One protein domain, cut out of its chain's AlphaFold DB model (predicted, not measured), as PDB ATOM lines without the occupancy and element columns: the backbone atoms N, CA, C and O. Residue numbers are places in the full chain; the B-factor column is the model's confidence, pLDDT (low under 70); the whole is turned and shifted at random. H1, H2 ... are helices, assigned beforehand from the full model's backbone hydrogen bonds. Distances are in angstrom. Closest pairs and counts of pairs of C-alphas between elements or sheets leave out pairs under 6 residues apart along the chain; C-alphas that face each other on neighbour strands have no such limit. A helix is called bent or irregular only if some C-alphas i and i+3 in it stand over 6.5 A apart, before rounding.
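This is residues 310 to 414 of the 582 residues of an uncharacterized protein of Tanacetum cinerariifolium (UniProt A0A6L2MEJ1). Two long helices, H2 and H1, run side by side in opposite ways as one long helical hairpin, joined at one end by a tight turn. They touch only near that turn, and the two free ends, residues 310 to 316 and residues 404 to 414, stick out at the other end of the rod. The printed part has 105 residues with two named helices, H1 then H2 along the chain, and no named strand; the class is all helix. The whole is extended, with a radius of gyration of the C-alphas of 23.8 A, and its C-alphas span 82 by 19 by 7 A.

The longest helix, H2, holds residues 360 to 414 and measures 80.3 A from first to last C-alpha. It begins at C-alpha 360, at (51.843, 27.830, -8.804), and ends at C-alpha 414, at (3.031, -13.132, 40.067). H1 holds residues 311 to 355 and measures 66.6 A; its C-alpha 311 is at (18.629, -20.256, 34.380). Neither helix is bent.

H2 touches H1 with residues 363 to 370 alone, and H1 touches H2 with residues 349 to 353 alone. Their closest C-alphas, those of Ile 366 and Ser 353, are 6.6 A apart. The lines of the two helices stand at a shallow tilt of 4 degrees, opposite ways, and their centres are 12.8 A apart. H1 and H2 form a helical hairpin. In both H1 and H2, every O i to N i+4 pair is within hydrogen-bond range.

The two C-alphas farthest apart, those of Asp 358 and Leu 414, are 82.4 A apart. Without the stretches that stand free, the body has 87 residues and spans 66 by 18 by 6 A. The link from H1 to H2, of 4 residues, is tight. The printed part has no cut. Its mean pLDDT is 84.0, and no printed residue is under 70.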
ATOM      1  N   PRO A 310      14.781 -18.016  36.194       77.44
ATOM      2  CA  PRO A 310      15.076 -19.246  35.477       77.44
ATOM      3  C   PRO A 310      16.459 -19.146  34.826       77.44
ATOM      4  O   PRO A 310      16.784 -18.149  34.179       77.44
ATOM      5  N   LEU A 311      17.287 -20.183  34.981       73.88
ATOM      6  CA  LEU A 311      18.629 -20.256  34.380       73.88
ATOM      7  C   LEU A 311      18.629 -19.939  32.872       73.88
ATOM      8  O   LEU A 311      19.584 -19.368  32.351       73.88
ATOM      9  N   THR A 312      17.538 -20.270  32.183       71.94
ATOM     10  CA  THR A 312      17.311 -20.002  30.759       71.94
ATOM     11  C   THR A 312      17.242 -18.515  30.415       71.94
ATOM     12  O   THR A 312      17.660 -18.124  29.327       71.94
ATOM     13  N   GLU A 313      16.774 -17.666  31.324       74.25
ATOM     14  CA  GLU A 313      16.617 -16.235  31.065       74.25
ATOM     15  C   GLU A 313      17.931 -15.462  31.239       74.25
ATOM     16  O   GLU A 313      18.254 -14.583  30.433       74.25
ATOM     17  N   ARG A 314      18.754 -15.869  32.219       78.19
ATOM     18  CA  ARG A 314      20.140 -15.379  32.356       78.19
ATOM     19  C   ARG A 314      20.962 -15.727  31.116       78.19
ATOM     20  O   ARG A 314      21.667 -14.885  30.575       78.19
ATOM     21  N   TYR A 315      20.781 -16.940  30.596       83.50
ATOM     22  CA  TYR A 315      21.450 -17.375  29.371       83.50
ATOM     23  C   TYR A 315      21.057 -16.533  28.141       83.50
ATOM     24  O   TYR A 315      21.911 -16.194  27.321       83.50
ATOM     25  N   LEU A 316      19.778 -16.159  28.004       79.06
ATOM     26  CA  LEU A 316      19.319 -15.308  26.898       79.06
ATOM     27  C   LEU A 316      19.869 -13.880  26.989       79.06
ATOM     28  O   LEU A 316      20.273 -13.317  25.969       79.06
ATOM     29  N   THR A 317      19.919 -13.308  28.194       79.44
ATOM     30  CA  THR A 317      20.479 -11.966  28.415       79.44
ATOM     31  C   THR A 317      21.984 -11.929  28.166       79.44
ATOM     32  O   THR A 317      22.450 -11.027  27.468       79.44
ATOM     33  N   ASP A 318      22.726 -12.940  28.620       82.50
ATOM     34  CA  ASP A 318      24.162 -13.063  28.345       82.50
ATOM     35  C   ASP A 318      24.441 -13.182  26.838       82.50
ATOM     36  O   ASP A 318      25.307 -12.484  26.305       82.50
ATOM     37  N   LYS A 319      23.649 -13.986  26.115       85.19
ATOM     38  CA  LYS A 319      23.796 -14.171  24.662       85.19
ATOM     39  C   LYS A 319      23.480 -12.901  23.864       85.19
ATOM     40  O   LYS A 319      24.163 -12.601  22.882       85.19
ATOM     41  N   LEU A 320      22.467 -12.137  24.281       79.25
ATOM     42  CA  LEU A 320      22.130 -10.844  23.677       79.25
ATOM     43  C   LEU A 320      23.242  -9.811  23.912       79.25
ATOM     44  O   LEU A 320      23.610  -9.058  23.002       79.25
ATOM     45  N   LEU A 321      23.797  -9.793  25.123       81.56
ATOM     46  CA  LEU A 321      24.885  -8.898  25.503       81.56
ATOM     47  C   LEU A 321      26.170  -9.233  24.730       81.56
ATOM     48  O   LEU A 321      26.822  -8.330  24.198       81.56
ATOM     49  N   GLU A 322      26.495 -10.517  24.582       85.44
ATOM     50  CA  GLU A 322      27.631 -10.990  23.786       85.44
ATOM     51  C   GLU A 322      27.484 -10.630  22.298       85.44
ATOM     52  O   GLU A 322      28.418 -10.088  21.697       85.44
ATOM     53  N   ALA A 323      26.301 -10.843  21.709       75.75
ATOM     54  CA  ALA A 323      26.024 -10.465  20.321       75.75
ATOM     55  C   ALA A 323      26.173  -8.949  20.097       75.75
ATOM     56  O   ALA A 323      26.790  -8.520  19.116       75.75
ATOM     57  N   SER A 324      25.680  -8.139  21.038       72.38
ATOM     58  CA  SER A 324      25.774  -6.674  20.989       72.38
ATOM     59  C   SER A 324      27.227  -6.192  21.081       72.38
ATOM     60  O   SER A 324      27.659  -5.356  20.282       72.38
ATOM     61  N   LEU A 325      28.019  -6.756  22.001       78.94
ATOM     62  CA  LEU A 325      29.449  -6.446  22.128       78.94
ATOM     63  C   LEU A 325      30.250  -6.883  20.896       78.94
ATOM     64  O   LEU A 325      31.151  -6.165  20.458       78.94
ATOM     65  N   SER A 326      29.918  -8.035  20.313       78.44
ATOM     66  CA  SER A 326      30.548  -8.524  19.083       78.44
ATOM     67  C   SER A 326      30.265  -7.598  17.893       78.44
ATOM     68  O   SER A 326      31.190  -7.222  17.165       78.44
ATOM     69  N   SER A 327      29.013  -7.142  17.747       73.94
ATOM     70  CA  SER A 327      28.618  -6.151  16.735       73.94
ATOM     71  C   SER A 327      29.394  -4.837  16.897       73.94
ATOM     72  O   SER A 327      30.005  -4.350  15.939       73.94
ATOM     73  N   LEU A 328      29.482  -4.321  18.128       73.19
ATOM     74  CA  LEU A 328      30.223  -3.099  18.447       73.19
ATOM     75  C   LEU A 328      31.732  -3.226  18.166       73.19
ATOM     76  O   LEU A 328      32.357  -2.304  17.640       73.19
ATOM     77  N   ASN A 329      32.341  -4.372  18.473       78.50
ATOM     78  CA  ASN A 329      33.750  -4.622  18.155       78.50
ATOM     79  C   ASN A 329      33.987  -4.658  16.637       78.50
ATOM     80  O   ASN A 329      34.979  -4.115  16.134       78.50
ATOM     81  N   ARG A 330      33.059  -5.246  15.874       77.81
ATOM     82  CA  ARG A 330      33.142  -5.293  14.410       77.81
ATOM     83  C   ARG A 330      32.982  -3.909  13.769       77.81
ATOM     84  O   ARG A 330      33.726  -3.583  12.840       77.81
ATOM     85  N   SER A 331      32.075  -3.071  14.270       70.25
ATOM     86  CA  SER A 331      31.961  -1.687  13.792       70.25
ATOM     87  C   SER A 331      33.200  -0.869  14.170       70.25
ATOM     88  O   SER A 331      33.752  -0.165  13.323       70.25
ATOM     89  N   SER A 332      33.736  -1.055  15.382       77.38
ATOM     90  CA  SER A 332      34.970  -0.400  15.839       77.38
ATOM     91  C   SER A 332      36.181  -0.712  14.950       77.38
ATOM     92  O   SER A 332      36.903   0.202  14.542       77.38
ATOM     93  N   THR A 333      36.385  -1.983  14.585       83.00
ATOM     94  CA  THR A 333      37.472  -2.381  13.668       83.00
ATOM     95  C   THR A 333      37.310  -1.757  12.280       83.00
ATOM     96  O   THR A 333      38.262  -1.184  11.753       83.00
ATOM     97  N   THR A 334      36.088  -1.753  11.738       80.25
ATOM     98  CA  THR A 334      35.772  -1.127  10.441       80.25
ATOM     99  C   THR A 334      36.049   0.380  10.455       80.25
ATOM    100  O   THR A 334      36.651   0.918   9.524       80.25
ATOM    101  N   ILE A 335      35.664   1.069  11.534       79.31
ATOM    102  CA  ILE A 335      35.947   2.496  11.734       79.31
ATOM    103  C   ILE A 335      37.462   2.735  11.835       79.31
ATOM    104  O   ILE A 335      37.979   3.663  11.213       79.31
ATOM    105  N   SER A 336      38.198   1.891  12.560       85.06
ATOM    106  CA  SER A 336      39.660   1.997  12.660       85.06
ATOM    107  C   SER A 336      40.341   1.881  11.292       85.06
ATOM    108  O   SER A 336      41.221   2.682  10.969       85.06
ATOM    109  N   ASP A 337      39.907   0.936  10.460       84.19
ATOM    110  CA  ASP A 337      40.466   0.750   9.120       84.19
ATOM    111  C   ASP A 337      40.124   1.911   8.174       84.19
ATOM    112  O   ASP A 337      40.976   2.331   7.383       84.19
ATOM    113  N   LEU A 338      38.936   2.510   8.314       81.81
ATOM    114  CA  LEU A 338      38.580   3.762   7.635       81.81
ATOM    115  C   LEU A 338      39.553   4.893   7.993       81.81
ATOM    116  O   LEU A 338      40.073   5.558   7.093       81.81
ATOM    117  N   TYR A 339      39.865   5.076   9.280       82.12
ATOM    118  CA  TYR A 339      40.833   6.086   9.726       82.12
ATOM    119  C   TYR A 339      42.250   5.821   9.204       82.12
ATOM    120  O   TYR A 339      42.933   6.764   8.793       82.12
ATOM    121  N   LYS A 340      42.693   4.556   9.155       88.81
ATOM    122  CA  LYS A 340      43.991   4.197   8.554       88.81
ATOM    123  C   LYS A 340      44.041   4.574   7.073       88.81
ATOM    124  O   LYS A 340      45.010   5.197   6.638       88.81
ATOM    125  N   GLY A 341      42.994   4.248   6.310       86.12
ATOM    126  CA  GLY A 341      42.890   4.615   4.893       86.12
ATOM    127  C   GLY A 341      42.879   6.131   4.675       86.12
ATOM    128  O   GLY A 341      43.530   6.637   3.754       86.12
ATOM    129  N   LEU A 342      42.207   6.867   5.563       84.25
ATOM    130  CA  LEU A 342      42.188   8.326   5.534       84.25
ATOM    131  C   LEU A 342      43.590   8.912   5.746       84.25
ATOM    132  O   LEU A 342      44.028   9.746   4.958       84.25
ATOM    133  N   ASN A 343      44.324   8.412   6.745       86.00
ATOM    134  CA  ASN A 343      45.674   8.873   7.067       86.00
ATOM    135  C   ASN A 343      46.657   8.656   5.902       86.00
ATOM    136  O   ASN A 343      47.416   9.560   5.553       86.00
ATOM    137  N   VAL A 344      46.589   7.491   5.242       89.81
ATOM    138  CA  VAL A 344      47.385   7.205   4.034       89.81
ATOM    139  C   VAL A 344      47.053   8.192   2.909       89.81
ATOM    140  O   VAL A 344      47.954   8.688   2.234       89.81
ATOM    141  N   THR A 345      45.772   8.515   2.724       85.25
ATOM    142  CA  THR A 345      45.330   9.462   1.688       85.25
ATOM    143  C   THR A 345      45.822  10.881   1.981       85.25
ATOM    144  O   THR A 345      46.332  11.553   1.084       85.25
ATOM    145  N   THR A 346      45.749  11.325   3.238       85.12
ATOM    146  CA  THR A 346      46.284  12.622   3.675       85.12
ATOM    147  C   THR A 346      47.796  12.712   3.466       85.12
ATOM    148  O   THR A 346      48.292  13.734   2.988       85.12
ATOM    149  N   GLN A 347      48.539  11.645   3.771       90.19
ATOM    150  CA  GLN A 347      49.986  11.597   3.560       90.19
ATOM    151  C   GLN A 347      50.349  11.664   2.069       90.19
ATOM    152  O   GLN A 347      51.232  12.431   1.689       90.19
ATOM    153  N   LEU A 348      49.608  10.951   1.218       90.81
ATOM    154  CA  LEU A 348      49.783  10.996  -0.233       90.81
ATOM    155  C   LEU A 348      49.510  12.396  -0.807       90.81
ATOM    156  O   LEU A 348      50.282  12.881  -1.633       90.81
ATOM    157  N   LEU A 349      48.446  13.072  -0.360       87.06
ATOM    158  CA  LEU A 349      48.157  14.453  -0.772       87.06
ATOM    159  C   LEU A 349      49.292  15.408  -0.377       87.06
ATOM    160  O   LEU A 349      49.678  16.272  -1.166       87.06
ATOM    161  N   LYS A 350      49.879  15.210   0.809       87.69
ATOM    162  CA  LYS A 350      51.036  15.983   1.275       87.69
ATOM    163  C   LYS A 350      52.279  15.739   0.414       87.69
ATOM    164  O   LYS A 350      52.986  16.689   0.087       87.69
ATOM    165  N   GLU A 351      52.547  14.495   0.024       91.12
ATOM    166  CA  GLU A 351      53.655  14.158  -0.882       91.12
ATOM    167  C   GLU A 351      53.471  14.770  -2.276       91.12
ATOM    168  O   GLU A 351      54.419  15.332  -2.830       91.12
ATOM    169  N   ILE A 352      52.250  14.725  -2.819       87.81
ATOM    170  CA  ILE A 352      51.912  15.360  -4.101       87.81
ATOM    171  C   ILE A 352      52.138  16.874  -4.015       87.81
ATOM    172  O   ILE A 352      52.849  17.426  -4.850       87.81
ATOM    173  N   SER A 353      51.623  17.531  -2.971       85.81
ATOM    174  CA  SER A 353      51.828  18.970  -2.752       85.81
ATOM    175  C   SER A 353      53.312  19.339  -2.629       85.81
ATOM    176  O   SER A 353      53.758  20.327  -3.207       85.81
ATOM    177  N   ASN A 354      54.116  18.513  -1.954       88.62
ATOM    178  CA  ASN A 354      55.556  18.744  -1.839       88.62
ATOM    179  C   ASN A 354      56.323  18.556  -3.154       88.62
ATOM    180  O   ASN A 354      57.392  19.142  -3.305       88.62
ATOM    181  N   THR A 355      55.811  17.723  -4.061       90.31
ATOM    182  CA  THR A 355      56.455  17.428  -5.349       90.31
ATOM    183  C   THR A 355      56.155  18.506  -6.386       90.31
ATOM    184  O   THR A 355      56.987  18.775  -7.243       90.31
ATOM    185  N   VAL A 356      54.988  19.150  -6.310       91.31
ATOM    186  CA  VAL A 356      54.530  20.134  -7.304       91.31
ATOM    187  C   VAL A 356      54.812  21.578  -6.859       91.31
ATOM    188  O   VAL A 356      54.036  22.496  -7.103       91.31
ATOM    189  N   LYS A 357      55.938  21.804  -6.173       83.94
ATOM    190  CA  LYS A 357      56.264  23.118  -5.595       83.94
ATOM    191  C   LYS A 357      56.475  24.224  -6.630       83.94
ATOM    192  O   LYS A 357      56.181  25.372  -6.316       83.94
ATOM    193  N   ASP A 358      56.928  23.876  -7.829       89.81
ATOM    194  CA  ASP A 358      57.397  24.861  -8.812       89.81
ATOM    195  C   ASP A 358      56.292  25.372  -9.751       89.81
ATOM    196  O   ASP A 358      56.480  26.374 -10.436       89.81
ATOM    197  N   ASP A 359      55.116  24.734  -9.755       91.81
ATOM    198  CA  ASP A 359      53.969  25.167 -10.554       91.81
ATOM    199  C   ASP A 359      52.867  25.738  -9.654       91.81
ATOM    200  O   ASP A 359      52.069  25.011  -9.049       91.81
ATOM    201  N   LEU A 360      52.822  27.072  -9.583       90.62
ATOM    202  CA  LEU A 360      51.843  27.830  -8.804       90.62
ATOM    203  C   LEU A 360      50.398  27.436  -9.156       90.62
ATOM    204  O   LEU A 360      49.577  27.260  -8.254       90.62
ATOM    205  N   ALA A 361      50.107  27.237 -10.447       90.75
ATOM    206  CA  ALA A 361      48.762  26.915 -10.919       90.75
ATOM    207  C   ALA A 361      48.333  25.503 -10.491       90.75
ATOM    208  O   ALA A 361      47.166  25.268 -10.158       90.75
ATOM    209  N   THR A 362      49.268  24.550 -10.453       88.19
ATOM    210  CA  THR A 362      48.966  23.198  -9.969       88.19
ATOM    211  C   THR A 362      48.864  23.148  -8.442       88.19
ATOM    212  O   THR A 362      47.997  22.441  -7.918       88.19
ATOM    213  N   ASN A 363      49.652  23.941  -7.711       86.94
ATOM    214  CA  ASN A 363      49.549  24.037  -6.251       86.94
ATOM    215  C   ASN A 363      48.185  24.569  -5.782       86.94
ATOM    216  O   ASN A 363      47.620  24.052  -4.814       86.94
ATOM    217  N   GLU A 364      47.614  25.548  -6.485       91.56
ATOM    218  CA  GLU A 364      46.277  26.068  -6.179       91.56
ATOM    219  C   GLU A 364      45.197  24.985  -6.346       91.56
ATOM    220  O   GLU A 364      44.394  24.758  -5.437       91.56
ATOM    221  N   LYS A 365      45.251  24.215  -7.444       91.38
ATOM    222  CA  LYS A 365      44.337  23.084  -7.687       91.38
ATOM    223  C   LYS A 365      44.490  21.963  -6.655       91.38
ATOM    224  O   LYS A 365      43.493  21.363  -6.256       91.38
ATOM    225  N   ILE A 366      45.713  21.676  -6.205       88.06
ATOM    226  CA  ILE A 366      45.964  20.683  -5.147       88.06
ATOM    227  C   ILE A 366      45.376  21.152  -3.810       88.06
ATOM    228  O   ILE A 366      44.775  20.346  -3.094       88.06
ATOM    229  N   ASN A 367      45.500  22.437  -3.475       88.12
ATOM    230  CA  ASN A 367      44.915  22.999  -2.255       88.12
ATOM    231  C   ASN A 367      43.381  22.971  -2.291       88.12
ATOM    232  O   ASN A 367      42.758  22.525  -1.325       88.12
ATOM    233  N   GLU A 368      42.773  23.359  -3.414       90.88
ATOM    234  CA  GLU A 368      41.330  23.225  -3.675       90.88
ATOM    235  C   GLU A 368      40.859  21.765  -3.533       90.88
ATOM    236  O   GLU A 368      39.894  21.475  -2.813       90.88
ATOM    237  N   ALA A 369      41.580  20.817  -4.142       87.12
ATOM    238  CA  ALA A 369      41.277  19.389  -4.045       87.12
ATOM    239  C   ALA A 369      41.410  18.864  -2.607       87.12
ATOM    240  O   ALA A 369      40.553  18.117  -2.139       87.12
ATOM    241  N   THR A 370      42.439  19.293  -1.872       87.00
ATOM    242  CA  THR A 370      42.663  18.913  -0.468       87.00
ATOM    243  C   THR A 370      41.562  19.466   0.438       87.00
ATOM    244  O   THR A 370      41.036  18.749   1.296       87.00
ATOM    245  N   LYS A 371      41.148  20.719   0.223       90.00
ATOM    246  CA  LYS A 371      40.031  21.349   0.940       90.00
ATOM    247  C   LYS A 371      38.717  20.615   0.669       90.00
ATOM    248  O   LYS A 371      37.979  20.301   1.604       90.00
ATOM    249  N   THR A 372      38.466  20.266  -0.592       91.62
ATOM    250  CA  THR A 372      37.293  19.488  -1.013       91.62
ATOM    251  C   THR A 372      37.298  18.089  -0.398       91.62
ATOM    252  O   THR A 372      36.293  17.671   0.178       91.62
ATOM    253  N   PHE A 373      38.436  17.392  -0.430       87.75
ATOM    254  CA  PHE A 373      38.599  16.081   0.200       87.75
ATOM    255  C   PHE A 373      38.324  16.140   1.704       87.75
ATOM    256  O   PHE A 373      37.583  15.311   2.222       87.75
ATOM    257  N   THR A 374      38.851  17.150   2.400       87.50
ATOM    258  CA  THR A 374      38.638  17.324   3.845       87.50
ATOM    259  C   THR A 374      37.157  17.547   4.164       87.50
ATOM    260  O   THR A 374      36.628  16.944   5.098       87.50
ATOM    261  N   ARG A 375      36.454  18.345   3.347       92.31
ATOM    262  CA  ARG A 375      35.007  18.578   3.482       92.31
ATOM    263  C   ARG A 375      34.193  17.301   3.250       92.31
ATOM    264  O   ARG A 375      33.313  16.995   4.051       92.31
ATOM    265  N   ILE A 376      34.497  16.545   2.192       85.50
ATOM    266  CA  ILE A 376      33.828  15.265   1.897       85.50
ATOM    267  C   ILE A 376      34.107  14.258   3.012       85.50
ATOM    268  O   ILE A 376      33.177  13.645   3.527       85.50
ATOM    269  N   SER A 377      35.368  14.121   3.419       84.00
ATOM    270  CA  SER A 377      35.776  13.227   4.498       84.00
ATOM    271  C   SER A 377      35.020  13.536   5.785       84.00
ATOM    272  O   SER A 377      34.459  12.624   6.383       84.00
ATOM    273  N   SER A 378      34.972  14.808   6.188       87.56
ATOM    274  CA  SER A 378      34.244  15.243   7.381       87.56
ATOM    275  C   SER A 378      32.764  14.864   7.291       87.56
ATOM    276  O   SER A 378      32.255  14.195   8.191       87.56
ATOM    277  N   HIS A 379      32.109  15.174   6.171       87.62
ATOM    278  CA  HIS A 379      30.692  14.876   5.984       87.62
ATOM    279  C   HIS A 379      30.387  13.370   5.975       87.62
ATOM    280  O   HIS A 379      29.401  12.924   6.564       87.62
ATOM    281  N   VAL A 380      31.250  12.563   5.349       84.00
ATOM    282  CA  VAL A 380      31.119  11.101   5.332       84.00
ATOM    283  C   VAL A 380      31.302  10.527   6.734       84.00
ATOM    284  O   VAL A 380      30.493   9.699   7.150       84.00
ATOM    285  N   THR A 381      32.312  10.980   7.483       81.19
ATOM    286  CA  THR A 381      32.521  10.527   8.867       81.19
ATOM    287  C   THR A 381      31.370  10.931   9.782       81.19
ATOM    288  O   THR A 381      30.912  10.110  10.571       81.19
ATOM    289  N   GLU A 382      30.844  12.148   9.637       87.12
ATOM    290  CA  GLU A 382      29.693  12.629  10.401       87.12
ATOM    291  C   GLU A 382      28.439  11.805  10.089       87.12
ATOM    292  O   GLU A 382      27.751  11.347  10.999       87.12
ATOM    293  N   THR A 383      28.169  11.551   8.807       84.56
ATOM    294  CA  THR A 383      26.998  10.778   8.372       84.56
ATOM    295  C   THR A 383      27.090   9.319   8.819       84.56
ATOM    296  O   THR A 383      26.099   8.760   9.290       84.56
ATOM    297  N   ALA A 384      28.273   8.703   8.715       80.88
ATOM    298  CA  ALA A 384      28.509   7.341   9.184       80.88
ATOM    299  C   ALA A 384      28.320   7.235  10.704       80.88
ATOM    300  O   ALA A 384      27.562   6.387  11.165       80.88
ATOM    301  N   LEU A 385      28.920   8.147  11.476       82.12
ATOM    302  CA  LEU A 385      28.751   8.183  12.931       82.12
ATOM    303  C   LEU A 385      27.297   8.433  13.331       82.12
ATOM    304  O   LEU A 385      26.786   7.762  14.224       82.12
ATOM    305  N   LYS A 386      26.599   9.351  12.656       88.25
ATOM    306  CA  LYS A 386      25.183   9.625  12.917       88.25
ATOM    307  C   LYS A 386      24.320   8.390  12.658       88.25
ATOM    308  O   LYS A 386      23.452   8.093  13.471       88.25
ATOM    309  N   ARG A 387      24.585   7.649  11.575       84.94
ATOM    310  CA  ARG A 387      23.893   6.390  11.260       84.94
ATOM    311  C   ARG A 387      24.128   5.328  12.335       84.94
ATOM    312  O   ARG A 387      23.159   4.735  12.794       84.94
ATOM    313  N   GLU A 388      25.373   5.122  12.753       80.69
ATOM    314  CA  GLU A 388      25.723   4.156  13.809       80.69
ATOM    315  C   GLU A 388      25.069   4.528  15.150       80.69
ATOM    316  O   GLU A 388      24.475   3.682  15.812       80.69
ATOM    317  N   ILE A 389      25.086   5.813  15.527       79.75
ATOM    318  CA  ILE A 389      24.430   6.303  16.752       79.75
ATOM    319  C   ILE A 389      22.907   6.123  16.676       79.75
ATOM    320  O   ILE A 389      22.282   5.757  17.672       79.75
ATOM    321  N   SER A 390      22.297   6.378  15.515       82.88
ATOM    322  CA  SER A 390      20.866   6.151  15.294       82.88
ATOM    323  C   SER A 390      20.501   4.668  15.374       82.88
ATOM    324  O   SER A 390      19.532   4.346  16.057       82.88
ATOM    325  N   SER A 391      21.290   3.784  14.754       82.88
ATOM    326  CA  SER A 391      21.109   2.327  14.841       82.88
ATOM    327  C   SER A 391      21.208   1.857  16.290       82.88
ATOM    328  O   SER A 391      20.303   1.205  16.790       82.88
ATOM    329  N   LEU A 392      22.240   2.297  17.015       78.00
ATOM    330  CA  LEU A 392      22.427   1.940  18.421       78.00
ATOM    331  C   LEU A 392      21.268   2.421  19.303       78.00
ATOM    332  O   LEU A 392      20.847   1.713  20.219       78.00
ATOM    333  N   ARG A 393      20.739   3.626  19.050       81.38
ATOM    334  CA  ARG A 393      19.546   4.135  19.748       81.38
ATOM    335  C   ARG A 393      18.314   3.286  19.456       81.38
ATOM    336  O   ARG A 393      17.542   3.045  20.383       81.38
ATOM    337  N   GLN A 394      18.135   2.857  18.208       84.88
ATOM    338  CA  GLN A 394      17.039   1.978  17.820       84.88
ATOM    339  C   GLN A 394      17.156   0.624  18.522       84.88
ATOM    340  O   GLN A 394      16.232   0.256  19.245       84.88
ATOM    341  N   ASP A 395      18.313  -0.032  18.442       78.44
ATOM    342  CA  ASP A 395      18.565  -1.319  19.102       78.44
ATOM    343  C   ASP A 395      18.340  -1.212  20.618       78.44
ATOM    344  O   ASP A 395      17.663  -2.037  21.227       78.44
ATOM    345  N   THR A 396      18.819  -0.128  21.241       81.88
ATOM    346  CA  THR A 396      18.594   0.133  22.673       81.88
ATOM    347  C   THR A 396      17.102   0.278  22.992       81.88
ATOM    348  O   THR A 396      16.645  -0.190  24.036       81.88
ATOM    349  N   SER A 397      16.327   0.928  22.117       83.38
ATOM    350  CA  SER A 397      14.881   1.085  22.302       83.38
ATOM    351  C   SER A 397      14.118  -0.230  22.117       83.38
ATOM    352  O   SER A 397      13.198  -0.502  22.890       83.38
ATOM    353  N   GLU A 398      14.542  -1.076  21.176       85.44
ATOM    354  CA  GLU A 398      13.980  -2.412  20.959       85.44
ATOM    355  C   GLU A 398      14.264  -3.326  22.155       85.44
ATOM    356  O   GLU A 398      13.343  -3.950  22.686       85.44
ATOM    357  N   ILE A 399      15.502  -3.324  22.662       79.50
ATOM    358  CA  ILE A 399      15.884  -4.059  23.876       79.50
ATOM    359  C   ILE A 399      15.082  -3.563  25.083       79.50
ATOM    360  O   ILE A 399      14.540  -4.372  25.836       79.50
ATOM    361  N   LYS A 400      14.949  -2.240  25.257       85.44
ATOM    362  CA  LYS A 400      14.145  -1.665  26.345       85.44
ATOM    363  C   LYS A 400      12.683  -2.104  26.244       85.44
ATOM    364  O   LYS A 400      12.110  -2.510  27.249       85.44
ATOM    365  N   SER A 401      12.100  -2.067  25.044       89.69
ATOM    366  CA  SER A 401      10.733  -2.537  24.800       89.69
ATOM    367  C   SER A 401      10.575  -4.018  25.145       89.69
ATOM    368  O   SER A 401       9.611  -4.398  25.811       89.69
ATOM    369  N   MET A 402      11.543  -4.849  24.754       84.56
ATOM    370  CA  MET A 402      11.546  -6.277  25.054       84.56
ATOM    371  C   MET A 402      11.627  -6.536  26.564       84.56
ATOM    372  O   MET A 402      10.815  -7.296  27.086       84.56
ATOM    373  N   MET A 403      12.517  -5.843  27.283       79.31
ATOM    374  CA  MET A 403      12.599  -5.936  28.745       79.31
ATOM    375  C   MET A 403      11.309  -5.485  29.432       79.31
ATOM    376  O   MET A 403      10.879  -6.124  30.386       79.31
ATOM    377  N   THR A 404      10.665  -4.418  28.949       88.69
ATOM    378  CA  THR A 404       9.371  -3.983  29.492       88.69
ATOM    379  C   THR A 404       8.294  -5.048  29.291       88.69
ATOM    380  O   THR A 404       7.561  -5.335  30.230       88.69
ATOM    381  N   LYS A 405       8.219  -5.680  28.111       87.69
ATOM    382  CA  LYS A 405       7.261  -6.772  27.853       87.69
ATOM    383  C   LYS A 405       7.497  -7.972  28.769       87.69
ATOM    384  O   LYS A 405       6.539  -8.514  29.306       87.69
ATOM    385  N   ILE A 406       8.759  -8.352  28.965       82.56
ATOM    386  CA  ILE A 406       9.146  -9.422  29.892       82.56
ATOM    387  C   ILE A 406       8.708  -9.063  31.316       82.56
ATOM    388  O   ILE A 406       8.023  -9.848  31.961       82.56
ATOM    389  N   TYR A 407       9.023  -7.850  31.778       83.62
ATOM    390  CA  TYR A 407       8.654  -7.390  33.117       83.62
ATOM    391  C   TYR A 407       7.138  -7.418  33.356       83.62
ATOM    392  O   TYR A 407       6.697  -7.914  34.389       83.62
ATOM    393  N   VAL A 408       6.346  -6.928  32.396       89.69
ATOM    394  CA  VAL A 408       4.875  -6.960  32.479       89.69
ATOM    395  C   VAL A 408       4.369  -8.403  32.550       89.69
ATOM    396  O   VAL A 408       3.597  -8.720  33.446       89.69
ATOM    397  N   ALA A 409       4.879  -9.300  31.699       84.81
ATOM    398  CA  ALA A 409       4.494 -10.711  31.734       84.81
ATOM    399  C   ALA A 409       4.809 -11.374  33.091       84.81
ATOM    400  O   ALA A 409       3.994 -12.133  33.610       84.81
ATOM    401  N   PHE A 410       5.957 -11.063  33.703       83.25
ATOM    402  CA  PHE A 410       6.288 -11.550  35.046       83.25
ATOM    403  C   PHE A 410       5.365 -10.988  36.122       83.25
ATOM    404  O   PHE A 410       4.951 -11.726  37.017       83.25
ATOM    405  N   TYR A 411       5.048  -9.698  36.046       86.75
ATOM    406  CA  TYR A 411       4.175  -9.046  37.014       86.75
ATOM    407  C   TYR A 411       2.762  -9.644  36.985       86.75
ATOM    408  O   TYR A 411       2.213  -9.986  38.033       86.75
ATOM    409  N   ASP A 412       2.224  -9.874  35.786       86.25
ATOM    410  CA  ASP A 412       0.909 -10.489  35.598       86.25
ATOM    411  C   ASP A 412       0.877 -11.931  36.132       86.25
ATOM    412  O   ASP A 412      -0.082 -12.334  36.791       86.25
ATOM    413  N   HIS A 413       1.951 -12.704  35.931       79.00
ATOM    414  CA  HIS A 413       2.051 -14.070  36.453       79.00
ATOM    415  C   HIS A 413       2.199 -14.143  37.979       79.00
ATOM    416  O   HIS A 413       1.678 -15.075  38.591       79.00
ATOM    417  N   LEU A 414       2.878 -13.178  38.607       79.44
ATOM    418  CA  LEU A 414       3.031 -13.132  40.067       79.44
ATOM    419  C   LEU A 414       1.724 -12.755  40.782       79.44
ATOM    420  O   LEU A 414       1.505 -13.198  41.907       79.44
TER     421      LEU A 414